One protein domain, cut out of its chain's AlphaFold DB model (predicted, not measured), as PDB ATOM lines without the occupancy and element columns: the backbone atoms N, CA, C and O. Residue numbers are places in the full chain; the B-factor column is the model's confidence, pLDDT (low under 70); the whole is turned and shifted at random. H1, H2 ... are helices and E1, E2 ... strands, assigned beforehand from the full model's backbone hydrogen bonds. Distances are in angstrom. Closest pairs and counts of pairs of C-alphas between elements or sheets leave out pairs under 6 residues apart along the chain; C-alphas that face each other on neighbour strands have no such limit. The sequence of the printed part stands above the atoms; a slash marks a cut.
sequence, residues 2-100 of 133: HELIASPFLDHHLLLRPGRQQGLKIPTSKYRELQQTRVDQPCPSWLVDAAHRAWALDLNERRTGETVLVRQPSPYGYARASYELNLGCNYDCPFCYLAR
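What this domain is: This is residues 2 to 100 of the 133 residues of an uncharacterized protein of Saccharopolyspora phatthalungensis (UniProt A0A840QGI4). A small, strongly twisted sheet of four strands has the helices H1 and H2 over one face, with short H3 at its E4 end, and together they make a body from which a long tail runs away. The tail, residues 71 to 100, has the short helices H4 and H5 and makes most of the length. The printed part has 99 residues, with five named helices and four named strands in the order E1, E2, E3, H1, H2, H3, E4, H4, H5. The sheet runs E3, E2, E1, E4 and is mixed; the class is mixed, helices and strands. The whole is loose, with a radius of gyration of the C-alphas of 16.4 A, and elongated, spanning 51 by 28 by 22 A.

Where its parts are: In the sheet, E1 is residues 4 to 9, 14.9 A long from C-alpha 4 at (-53.990, 10.044, 72.974); E2 is residues 12 to 16, 12.6 A; E3 is residues 23 to 26; and E4 is residues 68 to 70. H1 is residues 28 to 36, 12.3 A long. H2, residues 45 to 55, is the longest helix by residues, 15.4 A from C-alpha 45 at (-50.084, 9.165, 87.087). H3 is residues 64 to 67, H4 residues 83 to 87, and H5 residues 97 to 100, ending at C-alpha 100 at (-68.773, 24.854, 44.476).

How they stand to each other: E1, E2 and E3 form a meander, each strand the antiparallel neighbour of the one before, in two hairpins. E1 and E2 stand at 158 degrees, with N 7 and O 14 at 2.9 A; E2 and E3 stand at 137 degrees, with N 24 and O 15 at 2.9 A. E4 is parallel to E1 at 22 degrees, with N 6 and O 69 at 2.8 A. H1 and H2 on one face of the sheet give two layers, helices over strands. H1 has a height over the sheet of 9.0 A, and its closest C-alphas to E2 are those of Thr 28 and His 13, 6.5 A apart. H2 has a height of 9.4 A; the C-alphas of Ala 54 and Leu 24, its closest to E3, are 7.8 A apart. H3 only grazes the sheet. H4 and H5 are not on it. Every O i to N i+4 pair is within hydrogen-bond range in H1 and H2; H4 has 0 of 1, with 1 of 2 O i to N i+3 pairs within range, and H3 and H5 are too short for an O i to N i+4 pair.

The domain as a whole: The C-alphas of Glu 61 and Pro 94, the two farthest apart, are 51.6 A apart. The printed part has no cut. The link from E4 to H4, residues 71 to 82, is long. Mean pLDDT of the printed part is 84.1, and residues 77 to 100 are under 70.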
ATOM      1  N   HIS A   2     -49.308  11.232  67.970       88.12
ATOM      2  CA  HIS A   2     -49.767  11.126  69.360       88.12
ATOM      3  C   HIS A   2     -50.660   9.892  69.525       88.12
ATOM      4  O   HIS A   2     -51.410   9.546  68.610       88.12
ATOM      5  N   GLU A   3     -50.599   9.248  70.685       94.00
ATOM      6  CA  GLU A   3     -51.406   8.063  70.997       94.00
ATOM      7  C   GLU A   3     -52.737   8.407  71.640       94.00
ATOM      8  O   GLU A   3     -53.711   7.679  71.457       94.00
ATOM      9  N   LEU A   4     -52.783   9.524  72.362       96.50
ATOM     10  CA  LEU A   4     -53.990  10.044  72.974       96.50
ATOM     11  C   LEU A   4     -54.252  11.475  72.518       96.50
ATOM     12  O   LEU A   4     -53.335  12.258  72.276       96.50
ATOM     13  N   ILE A   5     -55.530  11.823  72.427       96.19
ATOM     14  CA  ILE A   5     -55.998  13.173  72.130       96.19
ATOM     15  C   ILE A   5     -56.931  13.595  73.260       96.19
ATOM     16  O   ILE A   5     -58.000  13.011  73.434       96.19
ATOM     17  N   ALA A   6     -56.541  14.618  74.015       96.06
ATOM     18  CA  ALA A   6     -57.410  15.291  74.969       96.06
ATOM     19  C   ALA A   6     -58.092  16.468  74.262       96.06
ATOM     20  O   ALA A   6     -57.424  17.376  73.764       96.06
ATOM     21  N   SER A   7     -59.421  16.455  74.186       92.81
ATOM     22  CA  SER A   7     -60.191  17.464  73.459       92.81
ATOM     23  C   SER A   7     -61.375  17.959  74.282       92.81
ATOM     24  O   SER A   7     -62.093  17.139  74.862       92.81
ATOM     25  N   PRO A   8     -61.657  19.273  74.270       90.88
ATOM     26  CA  PRO A   8     -62.973  19.754  74.644       90.88
ATOM     27  C   PRO A   8     -63.987  19.249  73.605       90.88
ATOM     28  O   PRO A   8     -63.683  19.159  72.409       90.88
ATOM     29  N   PHE A   9     -65.176  18.887  74.071       85.12
ATOM     30  CA  PHE A   9     -66.304  18.445  73.261       85.12
ATOM     31  C   PHE A   9     -67.601  18.930  73.907       85.12
ATOM     32  O   PHE A   9     -68.025  18.397  74.934       85.12
ATOM     33  N   LEU A  10     -68.222  19.945  73.299       82.88
ATOM     34  CA  LEU A  10     -69.361  20.664  73.877       82.88
ATOM     35  C   LEU A  10     -69.042  21.096  75.321       82.88
ATOM     36  O   LEU A  10     -68.043  21.773  75.545       82.88
ATOM     37  N   ASP A  11     -69.847  20.665  76.290       83.00
ATOM     38  CA  ASP A  11     -69.708  20.996  77.711       83.00
ATOM     39  C   ASP A  11     -68.860  19.960  78.483       83.00
ATOM     40  O   ASP A  11     -68.899  19.870  79.714       83.00
ATOM     41  N   HIS A  12     -68.128  19.099  77.770       89.88
ATOM     42  CA  HIS A  12     -67.348  17.995  78.327       89.88
ATOM     43  C   HIS A  12     -65.906  17.995  77.820       89.88
ATOM     44  O   HIS A  12     -65.563  18.633  76.829       89.88
ATOM     45  N   HIS A  13     -65.056  17.226  78.496       94.38
ATOM     46  CA  HIS A  13     -63.683  16.976  78.077       94.38
ATOM     47  C   HIS A  13     -63.517  15.480  77.857       94.38
ATOM     48  O   HIS A  13     -63.919  14.673  78.700       94.38
ATOM     49  N   LEU A  14     -62.958  15.120  76.708       94.88
ATOM     50  CA  LEU A  14     -62.786  13.740  76.290       94.88
ATOM     51  C   LEU A  14     -61.308  13.423  76.107       94.88
ATOM     52  O   LEU A  14     -60.540  14.246  75.612       94.88
ATOM     53  N   LEU A  15     -60.944  12.200  76.464       96.56
ATOM     54  CA  LEU A  15     -59.685  11.564  76.124       96.56
ATOM     55  C   LEU A  15     -59.971  10.461  75.105       96.56
ATOM     56  O   LEU A  15     -60.787   9.571  75.351       96.56
ATOM     57  N   LEU A  16     -59.322  10.542  73.950       95.69
ATOM     58  CA  LEU A  16     -59.576   9.689  72.794       95.69
ATOM     59  C   LEU A  16     -58.294   8.970  72.384       95.69
ATOM     60  O   LEU A  16     -57.219   9.564  72.432       95.69
ATOM     61  N   ARG A  17     -58.420   7.731  71.908       95.50
ATOM     62  CA  ARG A  17     -57.327   6.980  71.281       95.50
ATOM     63  C   ARG A  17     -57.641   6.772  69.795       95.50
ATOM     64  O   ARG A  17     -58.651   6.135  69.491       95.50
ATOM     65  N   PRO A  18     -56.809   7.262  68.858       92.75
ATOM     66  CA  PRO A  18     -56.998   7.001  67.436       92.75
ATOM     67  C   PRO A  18     -57.120   5.499  67.143       92.75
ATOM     68  O   PRO A  18     -56.398   4.679  67.711       92.75
ATOM     69  N   GLY A  19     -58.067   5.132  66.277       91.31
ATOM     70  CA  GLY A  19     -58.351   3.733  65.936       91.31
ATOM     71  C   GLY A  19     -59.178   2.963  66.975       91.31
ATOM     72  O   GLY A  19     -59.455   1.783  66.768       91.31
ATOM     73  N   ARG A  20     -59.606   3.593  68.077       91.56
ATOM     74  CA  ARG A  20     -60.536   3.001  69.052       91.56
ATOM     75  C   ARG A  20     -61.847   3.781  69.076       91.56
ATOM     76  O   ARG A  20     -61.845   5.005  69.036       91.56
ATOM     77  N   GLN A  21     -62.968   3.066  69.169       88.06
ATOM     78  CA  GLN A  21     -64.296   3.691  69.267       88.06
ATOM     79  C   GLN A  21     -64.623   4.192  70.679       88.06
ATOM     80  O   GLN A  21     -65.478   5.054  70.851       88.06
ATOM     81  N   GLN A  22     -63.942   3.665  71.696       89.44
ATOM     82  CA  GLN A  22     -64.141   4.072  73.080       89.44
ATOM     83  C   GLN A  22     -63.321   5.326  73.405       89.44
ATOM     84  O   GLN A  22     -62.105   5.341  73.213       89.44
ATOM     85  N   GLY A  23     -63.988   6.337  73.961       93.38
ATOM     86  CA  GLY A  23     -63.377   7.509  74.588       93.38
ATOM     87  C   GLY A  23     -63.689   7.569  76.082       93.38
ATOM     88  O   GLY A  23     -64.677   6.994  76.539       93.38
ATOM     89  N   LEU A  24     -62.866   8.287  76.846       95.88
ATOM     90  CA  LEU A  24     -63.101   8.542  78.268       95.88
ATOM     91  C   LEU A  24     -63.539   9.983  78.481       95.88
ATOM     92  O   LEU A  24     -62.909  10.908  77.974       95.88
ATOM     93  N   LYS A  25     -64.577  10.189  79.290       96.25
ATOM     94  CA  LYS A  25     -64.917  11.517  79.798       96.25
ATOM     95  C   LYS A  25     -64.026  11.829  80.994       96.25
ATOM     96  O   LYS A  25     -63.983  11.051  81.945       96.25
ATOM     97  N   ILE A  26     -63.333  12.961  80.950       96.69
ATOM     98  CA  ILE A  26     -62.455  13.415  82.030       96.69
ATOM     99  C   ILE A  26     -63.010  14.685  82.689       96.69
ATOM    100  O   ILE A  26     -63.662  15.497  82.023       96.69
ATOM    101  N   PRO A  27     -62.768  14.887  83.996       96.25
ATOM    102  CA  PRO A  27     -63.110  16.136  84.662       96.25
ATOM    103  C   PRO A  27     -62.327  17.323  84.093       96.25
ATOM    104  O   PRO A  27     -61.176  17.187  83.674       96.25
ATOM    105  N   THR A  28     -62.911  18.520  84.177       94.69
ATOM    106  CA  THR A  28     -62.258  19.774  83.763       94.69
ATOM    107  C   THR A  28     -60.926  20.008  84.477       94.69
ATOM    108  O   THR A  28     -59.996  20.525  83.869       94.69
ATOM    109  N   SER A  29     -60.798  19.601  85.747       95.88
ATOM    110  CA  SER A  29     -59.539  19.703  86.498       95.88
ATOM    111  C   SER A  29     -58.413  18.905  85.842       95.88
ATOM    112  O   SER A  29     -57.322  19.433  85.661       95.88
ATOM    113  N   LYS A  30     -58.697  17.674  85.410       96.56
ATOM    114  CA  LYS A  30     -57.739  16.799  84.724       96.56
ATOM    115  C   LYS A  30     -57.388  17.294  83.329       96.56
ATOM    116  O   LYS A  30     -56.234  17.228  82.929       96.56
ATOM    117  N   TYR A  31     -58.357  17.851  82.612       96.00
ATOM    118  CA  TYR A  31     -58.077  18.492  81.332       96.00
ATOM    119  C   TYR A  31     -57.181  19.736  81.489       96.00
ATOM    120  O   TYR A  31     -56.209  19.873  80.753       96.00
ATOM    121  N   ARG A  32     -57.444  20.602  82.481       94.81
ATOM    122  CA  ARG A  32     -56.577  21.759  82.775       94.81
ATOM    123  C   ARG A  32     -55.175  21.347  83.197       94.81
ATOM    124  O   ARG A  32     -54.221  21.984  82.771       94.81
ATOM    125  N   GLU A  33     -55.060  20.286  83.993       95.69
ATOM    126  CA  GLU A  33     -53.772  19.701  84.363       95.69
ATOM    127  C   GLU A  33     -52.968  19.378  83.096       95.69
ATOM    128  O   GLU A  33     -51.867  19.891  82.949       95.69
ATOM    129  N   LEU A  34     -53.564  18.683  82.117       95.06
ATOM    130  CA  LEU A  34     -52.912  18.388  80.832       95.06
ATOM    131  C   LEU A  34     -52.563  19.634  80.010       95.06
ATOM    132  O   LEU A  34     -51.552  19.634  79.317       95.06
ATOM    133  N   GLN A  35     -53.377  20.693  80.057       94.06
ATOM    134  CA  GLN A  35     -53.048  21.955  79.380       94.06
ATOM    135  C   GLN A  35     -51.824  22.648  79.994       94.06
ATOM    136  O   GLN A  35     -51.148  23.408  79.305       94.06
ATOM    137  N   GLN A  36     -51.582  22.430  81.286       93.44
ATOM    138  CA  GLN A  36     -50.504  23.051  82.053       93.44
ATOM    139  C   GLN A  36     -49.252  22.169  82.130       93.44
ATOM    140  O   GLN A  36     -48.158  22.689  82.352       93.44
ATOM    141  N   THR A  37     -49.394  20.851  81.949       92.75
ATOM    142  CA  THR A  37     -48.275  19.911  81.886       92.75
ATOM    143  C   THR A  37     -47.346  20.294  80.741       92.75
ATOM    144  O   THR A  37     -47.765  20.452  79.593       92.75
ATOM    145  N   ARG A  38     -46.056  20.448  81.050       90.38
ATOM    146  CA  ARG A  38     -45.062  20.741  80.018       90.38
ATOM    147  C   ARG A  38     -44.829  19.515  79.140       90.38
ATOM    148  O   ARG A  38     -44.935  18.377  79.589       90.38
ATOM    149  N   VAL A  39     -44.461  19.749  77.886       89.12
ATOM    150  CA  VAL A  39     -44.248  18.683  76.894       89.12
ATOM    151  C   VAL A  39     -43.147  17.690  77.283       89.12
ATOM    152  O   VAL A  39     -43.229  16.522  76.916       89.12
ATOM    153  N   ASP A  40     -42.145  18.138  78.039       91.12
ATOM    154  CA  ASP A  40     -41.006  17.359  78.530       91.12
ATOM    155  C   ASP A  40     -41.294  16.608  79.837       91.12
ATOM    156  O   ASP A  40     -40.526  15.725  80.218       91.12
ATOM    157  N   GLN A  41     -42.402  16.928  80.513       92.69
ATOM    158  CA  GLN A  41     -42.788  16.261  81.750       92.69
ATOM    159  C   GLN A  41     -43.394  14.879  81.477       92.69
ATOM    160  O   GLN A  41     -44.102  14.692  80.476       92.69
ATOM    161  N   PRO A  42     -43.158  13.909  82.379       93.94
ATOM    162  CA  PRO A  42     -43.785  12.599  82.291       93.94
ATOM    163  C   PRO A  42     -45.311  12.712  82.356       93.94
ATOM    164  O   PRO A  42     -45.859  13.663  82.920       93.94
ATOM    165  N   CYS A  43     -45.992  11.724  81.780       93.88
ATOM    166  CA  CYS A  43     -47.443  11.622  81.843       93.88
ATOM    167  C   CYS A  43     -47.913  11.615  83.308       93.88
ATOM    168  O   CYS A  43     -47.377  10.850  84.115       93.88
ATOM    169  N   PRO A  44     -48.935  12.411  83.668       94.75
ATOM    170  CA  PRO A  44     -49.514  12.362  85.004       94.75
ATOM    171  C   PRO A  44     -49.974  10.947  85.377       94.75
ATOM    172  O   PRO A  44     -50.567  10.251  84.554       94.75
ATOM    173  N   SER A  45     -49.779  10.535  86.632       94.56
ATOM    174  CA  SER A  45     -50.084   9.165  87.087       94.56
ATOM    175  C   SER A  45     -51.527   8.740  86.803       94.56
ATOM    176  O   SER A  45     -51.777   7.656  86.286       94.56
ATOM    177  N   TRP A  46     -52.488   9.636  87.028       95.88
ATOM    178  CA  TRP A  46     -53.897   9.363  86.741       95.88
ATOM    179  C   TRP A  46     -54.161   9.073  85.256       95.88
ATOM    180  O   TRP A  46     -55.096   8.336  84.938       95.88
ATOM    181  N   LEU A  47     -53.381   9.674  84.349       96.31
ATOM    182  CA  LEU A  47     -53.507   9.471  82.912       96.31
ATOM    183  C   LEU A  47     -52.953   8.099  82.534       96.31
ATOM    184  O   LEU A  47     -53.604   7.392  81.770       96.31
ATOM    185  N   VAL A  48     -51.801   7.725  83.099       96.00
ATOM    186  CA  VAL A  48     -51.210   6.386  82.943       96.00
ATOM    187  C   VAL A  48     -52.228   5.330  83.373       96.00
ATOM    188  O   VAL A  48     -52.591   4.454  82.591       96.00
ATOM    189  N   ASP A  49     -52.801   5.495  84.563       96.31
ATOM    190  CA  ASP A  49     -53.811   4.591  85.104       96.31
ATOM    191  C   ASP A  49     -55.080   4.521  84.239       96.31
ATOM    192  O   ASP A  49     -55.641   3.447  84.006       96.31
ATOM    193  N   ALA A  50     -55.574   5.671  83.770       95.69
ATOM    194  CA  ALA A  50     -56.768   5.735  82.933       95.69
ATOM    195  C   ALA A  50     -56.538   5.081  81.563       95.69
ATOM    196  O   ALA A  50     -57.400   4.335  81.092       95.69
ATOM    197  N   ALA A  51     -55.381   5.327  80.948       95.94
ATOM    198  CA  ALA A  51     -55.007   4.758  79.660       95.94
ATOM    199  C   ALA A  51     -54.807   3.239  79.744       95.94
ATOM    200  O   ALA A  51     -55.289   2.502  78.876       95.94
ATOM    201  N   HIS A  52     -54.180   2.771  80.824       95.69
ATOM    202  CA  HIS A  52     -54.012   1.352  81.094       95.69
ATOM    203  C   HIS A  52     -55.369   0.661  81.284       95.69
ATOM    204  O   HIS A  52     -55.658  -0.329  80.616       95.69
ATOM    205  N   ARG A  53     -56.260   1.216  82.118       95.00
ATOM    206  CA  ARG A  53     -57.589   0.625  82.359       95.00
ATOM    207  C   ARG A  53     -58.482   0.590  81.120       95.00
ATOM    208  O   ARG A  53     -59.209  -0.380  80.936       95.00
ATOM    209  N   ALA A  54     -58.475   1.640  80.303       95.19
ATOM    210  CA  ALA A  54     -59.383   1.730  79.160       95.19
ATOM    211  C   ALA A  54     -58.877   0.975  77.929       95.19
ATOM    212  O   ALA A  54     -59.669   0.413  77.176       95.19
ATOM    213  N   TRP A  55     -57.559   0.958  77.708       95.81
ATOM    214  CA  TRP A  55     -57.006   0.464  76.449       95.81
ATOM    215  C   TRP A  55     -55.774  -0.431  76.589       95.81
ATOM    216  O   TRP A  55     -55.120  -0.672  75.567       95.81
ATOM    217  N   ALA A  56     -55.439  -0.883  77.805       95.06
ATOM    218  CA  ALA A  56     -54.197  -1.603  78.110       95.06
ATOM    219  C   ALA A  56     -52.964  -0.879  77.537       95.06
ATOM    220  O   ALA A  56     -52.058  -1.497  76.982       95.06
ATOM    221  N   LEU A  57     -52.993   0.459  77.578       94.25
ATOM    222  CA  LEU A  57     -51.936   1.306  77.049       94.25
ATOM    223  C   LEU A  57     -50.987   1.709  78.174       94.25
ATOM    224  O   LEU A  57     -51.422   2.334  79.139       94.25
ATOM    225  N   ASP A  58     -49.707   1.392  78.005       93.00
ATOM    226  CA  ASP A  58     -48.660   1.812  78.927       93.00
ATOM    227  C   ASP A  58     -48.068   3.170  78.515       93.00
ATOM    228  O   ASP A  58     -47.576   3.363  77.398       93.00
ATOM    229  N   LEU A  59     -48.161   4.127  79.435       92.88
ATOM    230  CA  LEU A  59     -47.643   5.488  79.298       92.88
ATOM    231  C   LEU A  59     -46.593   5.815  80.362       92.88
ATOM    232  O   LEU A  59     -46.227   6.982  80.519       92.88
ATOM    233  N   ASN A  60     -46.139   4.815  81.116       90.81
ATOM    234  CA  ASN A  60     -45.265   5.036  82.250       90.81
ATOM    235  C   ASN A  60     -43.923   5.631  81.804       90.81
ATOM    236  O   ASN A  60     -43.359   5.221  80.793       90.81
ATOM    237  N   GLU A  61     -43.457   6.656  82.522       87.56
ATOM    238  CA  GLU A  61     -42.239   7.432  82.216       87.56
ATOM    239  C   GLU A  61     -42.210   8.129  80.840       87.56
ATOM    240  O   GLU A  61     -41.240   8.806  80.494       87.56
ATOM    241  N   ARG A  62     -43.288   8.039  80.053       92.44
ATOM    242  CA  ARG A  62     -43.353   8.659  78.730       92.44
ATOM    243  C   ARG A  62     -43.680  10.135  78.840       92.44
ATOM    244  O   ARG A  62     -44.512  10.550  79.649       92.44
ATOM    245  N   ARG A  63     -43.052  10.936  77.982       93.50
ATOM    246  CA  ARG A  63     -43.242  12.388  77.953       93.50
ATOM    247  C   ARG A  63     -44.607  12.755  77.394       93.50
ATOM    248  O   ARG A  63     -45.015  12.260  76.345       93.50
ATOM    249  N   THR A  64     -45.278  13.680  78.070       91.88
ATOM    250  CA  THR A  64     -46.644  14.105  77.739       91.88
ATOM    251  C   THR A  64     -46.743  14.663  76.321       91.88
ATOM    252  O   THR A  64     -47.695  14.351  75.612       91.88
ATOM    253  N   GLY A  65     -45.750  15.435  75.864       89.44
ATOM    254  CA  GLY A  65     -45.759  16.025  74.521       89.44
ATOM    255  C   GLY A  65     -45.557  15.026  73.381       89.44
ATOM    256  O   GLY A  65     -45.881  15.334  72.238       89.44
ATOM    257  N   GLU A  66     -45.042  13.832  73.671       91.44
ATOM    258  CA  GLU A  66     -44.860  12.770  72.676       91.44
ATOM    259  C   GLU A  66     -46.109  11.884  72.575       91.44
ATOM    260  O   GLU A  66     -46.444  11.390  71.497       91.44
ATOM    261  N   THR A  67     -46.820  11.694  73.691       94.00
ATOM    262  CA  THR A  67     -47.934  10.745  73.803       94.00
ATOM    263  C   THR A  67     -49.306  11.395  73.683       94.00
ATOM    264  O   THR A  67     -50.214  10.777  73.120       94.00
ATOM    265  N   VAL A  68     -49.478  12.624  74.177       95.50
ATOM    266  CA  VAL A  68     -50.783  13.280  74.312       95.50
ATOM    267  C   VAL A  68     -50.841  14.567  73.502       95.50
ATOM    268  O   VAL A  68     -50.127  15.529  73.763       95.50
ATOM    269  N   LEU A  69     -51.784  14.627  72.566       95.38
ATOM    270  CA  LEU A  69     -52.180  15.874  71.927       95.38
ATOM    271  C   LEU A  69     -53.295  16.538  72.737       95.38
ATOM    272  O   LEU A  69     -54.414  16.030  72.784       95.38
ATOM    273  N   VAL A  70     -53.025  17.704  73.320       94.75
ATOM    274  CA  VAL A  70     -54.046  18.508  74.009       94.75
ATOM    275  C   VAL A  70     -54.574  19.575  73.054       94.75
ATOM    276  O   VAL A  70     -53.890  20.548  72.739       94.75
ATOM    277  N   ARG A  71     -55.807  19.409  72.565       92.50
ATOM    278  CA  ARG A  71     -56.458  20.416  71.715       92.50
ATOM    279  C   ARG A  71     -56.899  21.582  72.576       92.50
ATOM    280  O   ARG A  71     -57.695  21.377  73.486       92.50
ATOM    281  N   GLN A  72     -56.428  22.785  72.266       87.50
ATOM    282  CA  GLN A  72     -56.857  23.993  72.965       87.50
ATOM    283  C   GLN A  72     -58.315  24.340  72.623       87.50
ATOM    284  O   GLN A  72     -58.736  24.135  71.477       87.50
ATOM    285  N   PRO A  73     -59.097  24.875  73.578       82.75
ATOM    286  CA  PRO A  73     -60.414  25.421  73.283       82.75
ATOM    287  C   PRO A  73     -60.300  26.533  72.238       82.75
ATOM    288  O   PRO A  73     -59.425  27.394  72.325       82.75
ATOM    289  N   SER A  74     -61.185  26.522  71.241       75.94
ATOM    290  CA  SER A  74     -61.249  27.621  70.278       75.94
ATOM    291  C   SER A  74     -61.786  28.873  70.977       75.94
ATOM    292  O   SER A  74     -62.835  28.774  71.620       75.94
ATOM    293  N   PRO A  75     -61.159  30.050  70.796       76.25
ATOM    294  CA  PRO A  75     -61.688  31.302  71.340       76.25
ATOM    295  C   PRO A  75     -63.056  31.674  70.743       76.25
ATOM    296  O   PRO A  75     -63.760  32.512  71.292       76.25
ATOM    297  N   TYR A  76     -63.449  31.035  69.638       70.25
ATOM    298  CA  TYR A  76     -64.657  31.344  68.879       70.25
ATOM    299  C   TYR A  76     -65.802  30.335  69.083       70.25
ATOM    300  O   TYR A  76     -66.864  30.487  68.489       70.25
ATOM    301  N   GLY A  77     -65.609  29.274  69.878       63.06
ATOM    302  CA  GLY A  77     -66.695  28.347  70.232       63.06
ATOM    303  C   GLY A  77     -67.302  27.531  69.074       63.06
ATOM    304  O   GLY A  77     -68.397  26.992  69.231       63.06
ATOM    305  N   TYR A  78     -66.607  27.383  67.937       56.41
ATOM    306  CA  TYR A  78     -67.118  26.766  66.693       56.41
ATOM    307  C   TYR A  78     -67.614  25.300  66.784       56.41
ATOM    308  O   TYR A  78     -68.073  24.752  65.789       56.41
ATOM    309  N   ALA A  79     -67.569  24.640  67.943       55.62
ATOM    310  CA  ALA A  79     -67.912  23.220  68.072       55.62
ATOM    311  C   ALA A  79     -69.421  22.918  68.171       55.62
ATOM    312  O   ALA A  79     -69.808  21.761  68.016       55.62
ATOM    313  N   ARG A  80     -70.285  23.914  68.428       51.50
ATOM    314  CA  ARG A  80     -71.738  23.671  68.554       51.50
ATOM    315  C   ARG A  80     -72.442  23.473  67.210       51.50
ATOM    316  O   ARG A  80     -73.347  22.653  67.128       51.50
ATOM    317  N   ALA A  81     -71.992  24.153  66.156       51.00
ATOM    318  CA  ALA A  81     -72.616  24.080  64.832       51.00
ATOM    319  C   ALA A  81     -72.202  22.839  64.010       51.00
ATOM    320  O   ALA A  81     -72.735  22.614  62.931       51.00
ATOM    321  N   SER A  82     -71.256  22.024  64.490       53.62
ATOM    322  CA  SER A  82     -70.768  20.845  63.756       53.62
ATOM    323  C   SER A  82     -71.457  19.536  64.141       53.62
ATOM    324  O   SER A  82     -71.205  18.519  63.503       53.62
ATOM    325  N   TYR A  83     -72.306  19.520  65.175       47.94
ATOM    326  CA  TYR A  83     -72.983  18.286  65.591       47.94
ATOM    327  C   TYR A  83     -73.931  17.760  64.499       47.94
ATOM    328  O   TYR A  83     -73.979  16.551  64.266       47.94
ATOM    329  N   GLU A  84     -74.569  18.662  63.747       50.59
ATOM    330  CA  GLU A  84     -75.442  18.325  62.611       50.59
ATOM    331  C   GLU A  84     -74.685  17.843  61.357       50.59
ATOM    332  O   GLU A  84     -75.305  17.325  60.432       50.59
ATOM    333  N   LEU A  85     -73.345  17.915  61.324       51.53
ATOM    334  CA  LEU A  85     -72.541  17.396  60.203       51.53
ATOM    335  C   LEU A  85     -72.308  15.876  60.264       51.53
ATOM    336  O   LEU A  85     -71.839  15.291  59.289       51.53
ATOM    337  N   ASN A  86     -72.646  15.205  61.373       50.28
ATOM    338  CA  ASN A  86     -72.505  13.744  61.486       50.28
ATOM    339  C   ASN A  86     -73.593  12.959  60.731       50.28
ATOM    340  O   ASN A  86     -73.543  11.731  60.700       50.28
ATOM    341  N   LEU A  87     -74.553  13.645  60.100       56.88
ATOM    342  CA  LEU A  87     -75.533  13.049  59.183       56.88
ATOM    343  C   LEU A  87     -74.998  12.909  57.743       56.88
ATOM    344  O   LEU A  87     -75.726  12.482  56.850       56.88
ATOM    345  N   GLY A  88     -73.722  13.241  57.525       57.00
ATOM    346  CA  GLY A  88     -73.126  13.352  56.201       57.00
ATOM    347  C   GLY A  88     -73.227  14.779  55.663       57.00
ATOM    348  O   GLY A  88     -74.080  15.571  56.061       57.00
ATOM    349  N   CYS A  89     -72.315  15.129  54.758       64.25
ATOM    350  CA  CYS A  89     -72.352  16.425  54.094       64.25
ATOM    351  C   CYS A  89     -73.548  16.492  53.139       64.25
ATOM    352  O   CYS A  89     -73.655  15.683  52.218       64.25
ATOM    353  N   ASN A  90     -74.398  17.508  53.300       63.19
ATOM    354  CA  ASN A  90     -75.343  17.889  52.259       63.19
ATOM    355  C   ASN A  90     -74.588  18.642  51.150       63.19
ATOM    356  O   ASN A  90     -74.398  19.859  51.227       63.19
ATOM    357  N   TYR A  91     -74.123  17.911  50.137       65.19
ATOM    358  CA  TYR A  91     -73.456  18.499  48.971       65.19
ATOM    359  C   TYR A  91     -74.405  19.313  48.074       65.19
ATOM    360  O   TYR A  91     -73.917  20.074  47.247       65.19
ATOM    361  N   ASP A  92     -75.721  19.243  48.296       62.84
ATOM    362  CA  ASP A  92     -76.721  20.089  47.631       62.84
ATOM    363  C   ASP A  92     -77.014  21.386  48.414       62.84
ATOM    364  O   ASP A  92     -77.909  22.156  48.065       62.84
ATOM    365  N   CYS A  93     -76.279  21.666  49.498       64.44
ATOM    366  CA  CYS A  93     -76.450  22.902  50.256       64.44
ATOM    367  C   CYS A  93     -75.919  24.116  49.457       64.44
ATOM    368  O   CYS A  93     -74.720  24.168  49.163       64.44
ATOM    369  N   PRO A  94     -76.749  25.147  49.178       64.50
ATOM    370  CA  PRO A  94     -76.359  26.303  48.355       64.50
ATOM    371  C   PRO A  94     -75.272  27.180  48.998       64.50
ATOM    372  O   PRO A  94     -74.638  27.988  48.323       64.50
ATOM    373  N   PHE A  95     -75.032  27.004  50.299       64.12
ATOM    374  CA  PHE A  95     -73.998  27.702  51.065       64.12
ATOM    375  C   PHE A  95     -72.733  26.853  51.281       64.12
ATOM    376  O   PHE A  95     -71.778  27.311  51.908       64.12
ATOM    377  N   CYS A  96     -72.697  25.616  50.776       66.50
ATOM    378  CA  CYS A  96     -71.551  24.731  50.929       66.50
ATOM    379  C   CYS A  96     -70.432  25.117  49.954       66.50
ATOM    380  O   CYS A  96     -70.547  24.955  48.740       66.50
ATOM    381  N   TYR A  97     -69.299  25.577  50.483       68.31
ATOM    382  CA  TYR A  97     -68.118  25.875  49.668       68.31
ATOM    383  C   TYR A  97     -67.603  24.642  48.898       68.31
ATOM    384  O   TYR A  97     -67.141  24.778  47.767       68.31
ATOM    385  N   LEU A  98     -67.743  23.436  49.465       57.88
ATOM    386  CA  LEU A  98     -67.336  22.189  48.808       57.88
ATOM    387  C   LEU A  98     -68.261  21.802  47.643       57.88
ATOM    388  O   LEU A  98     -67.794  21.181  46.696       57.88
ATOM    389  N   ALA A  99     -69.536  22.209  47.661       60.81
ATOM    390  CA  ALA A  99     -70.441  22.026  46.521       60.81
ATOM    391  C   ALA A  99     -69.997  22.853  45.299       60.81
ATOM    392  O   ALA A  99     -70.204  22.455  44.155       60.81
ATOM    393  N   ARG A 100     -69.329  23.993  45.533       52.53
ATOM    394  CA  ARG A 100     -68.773  24.854  44.476       52.53
ATOM    395  C   ARG A 100     -67.552  24.250  43.781       52.53
ATOM    396  O   ARG A 100     -67.298  24.586  42.627       52.53
TER     397      ARG A 100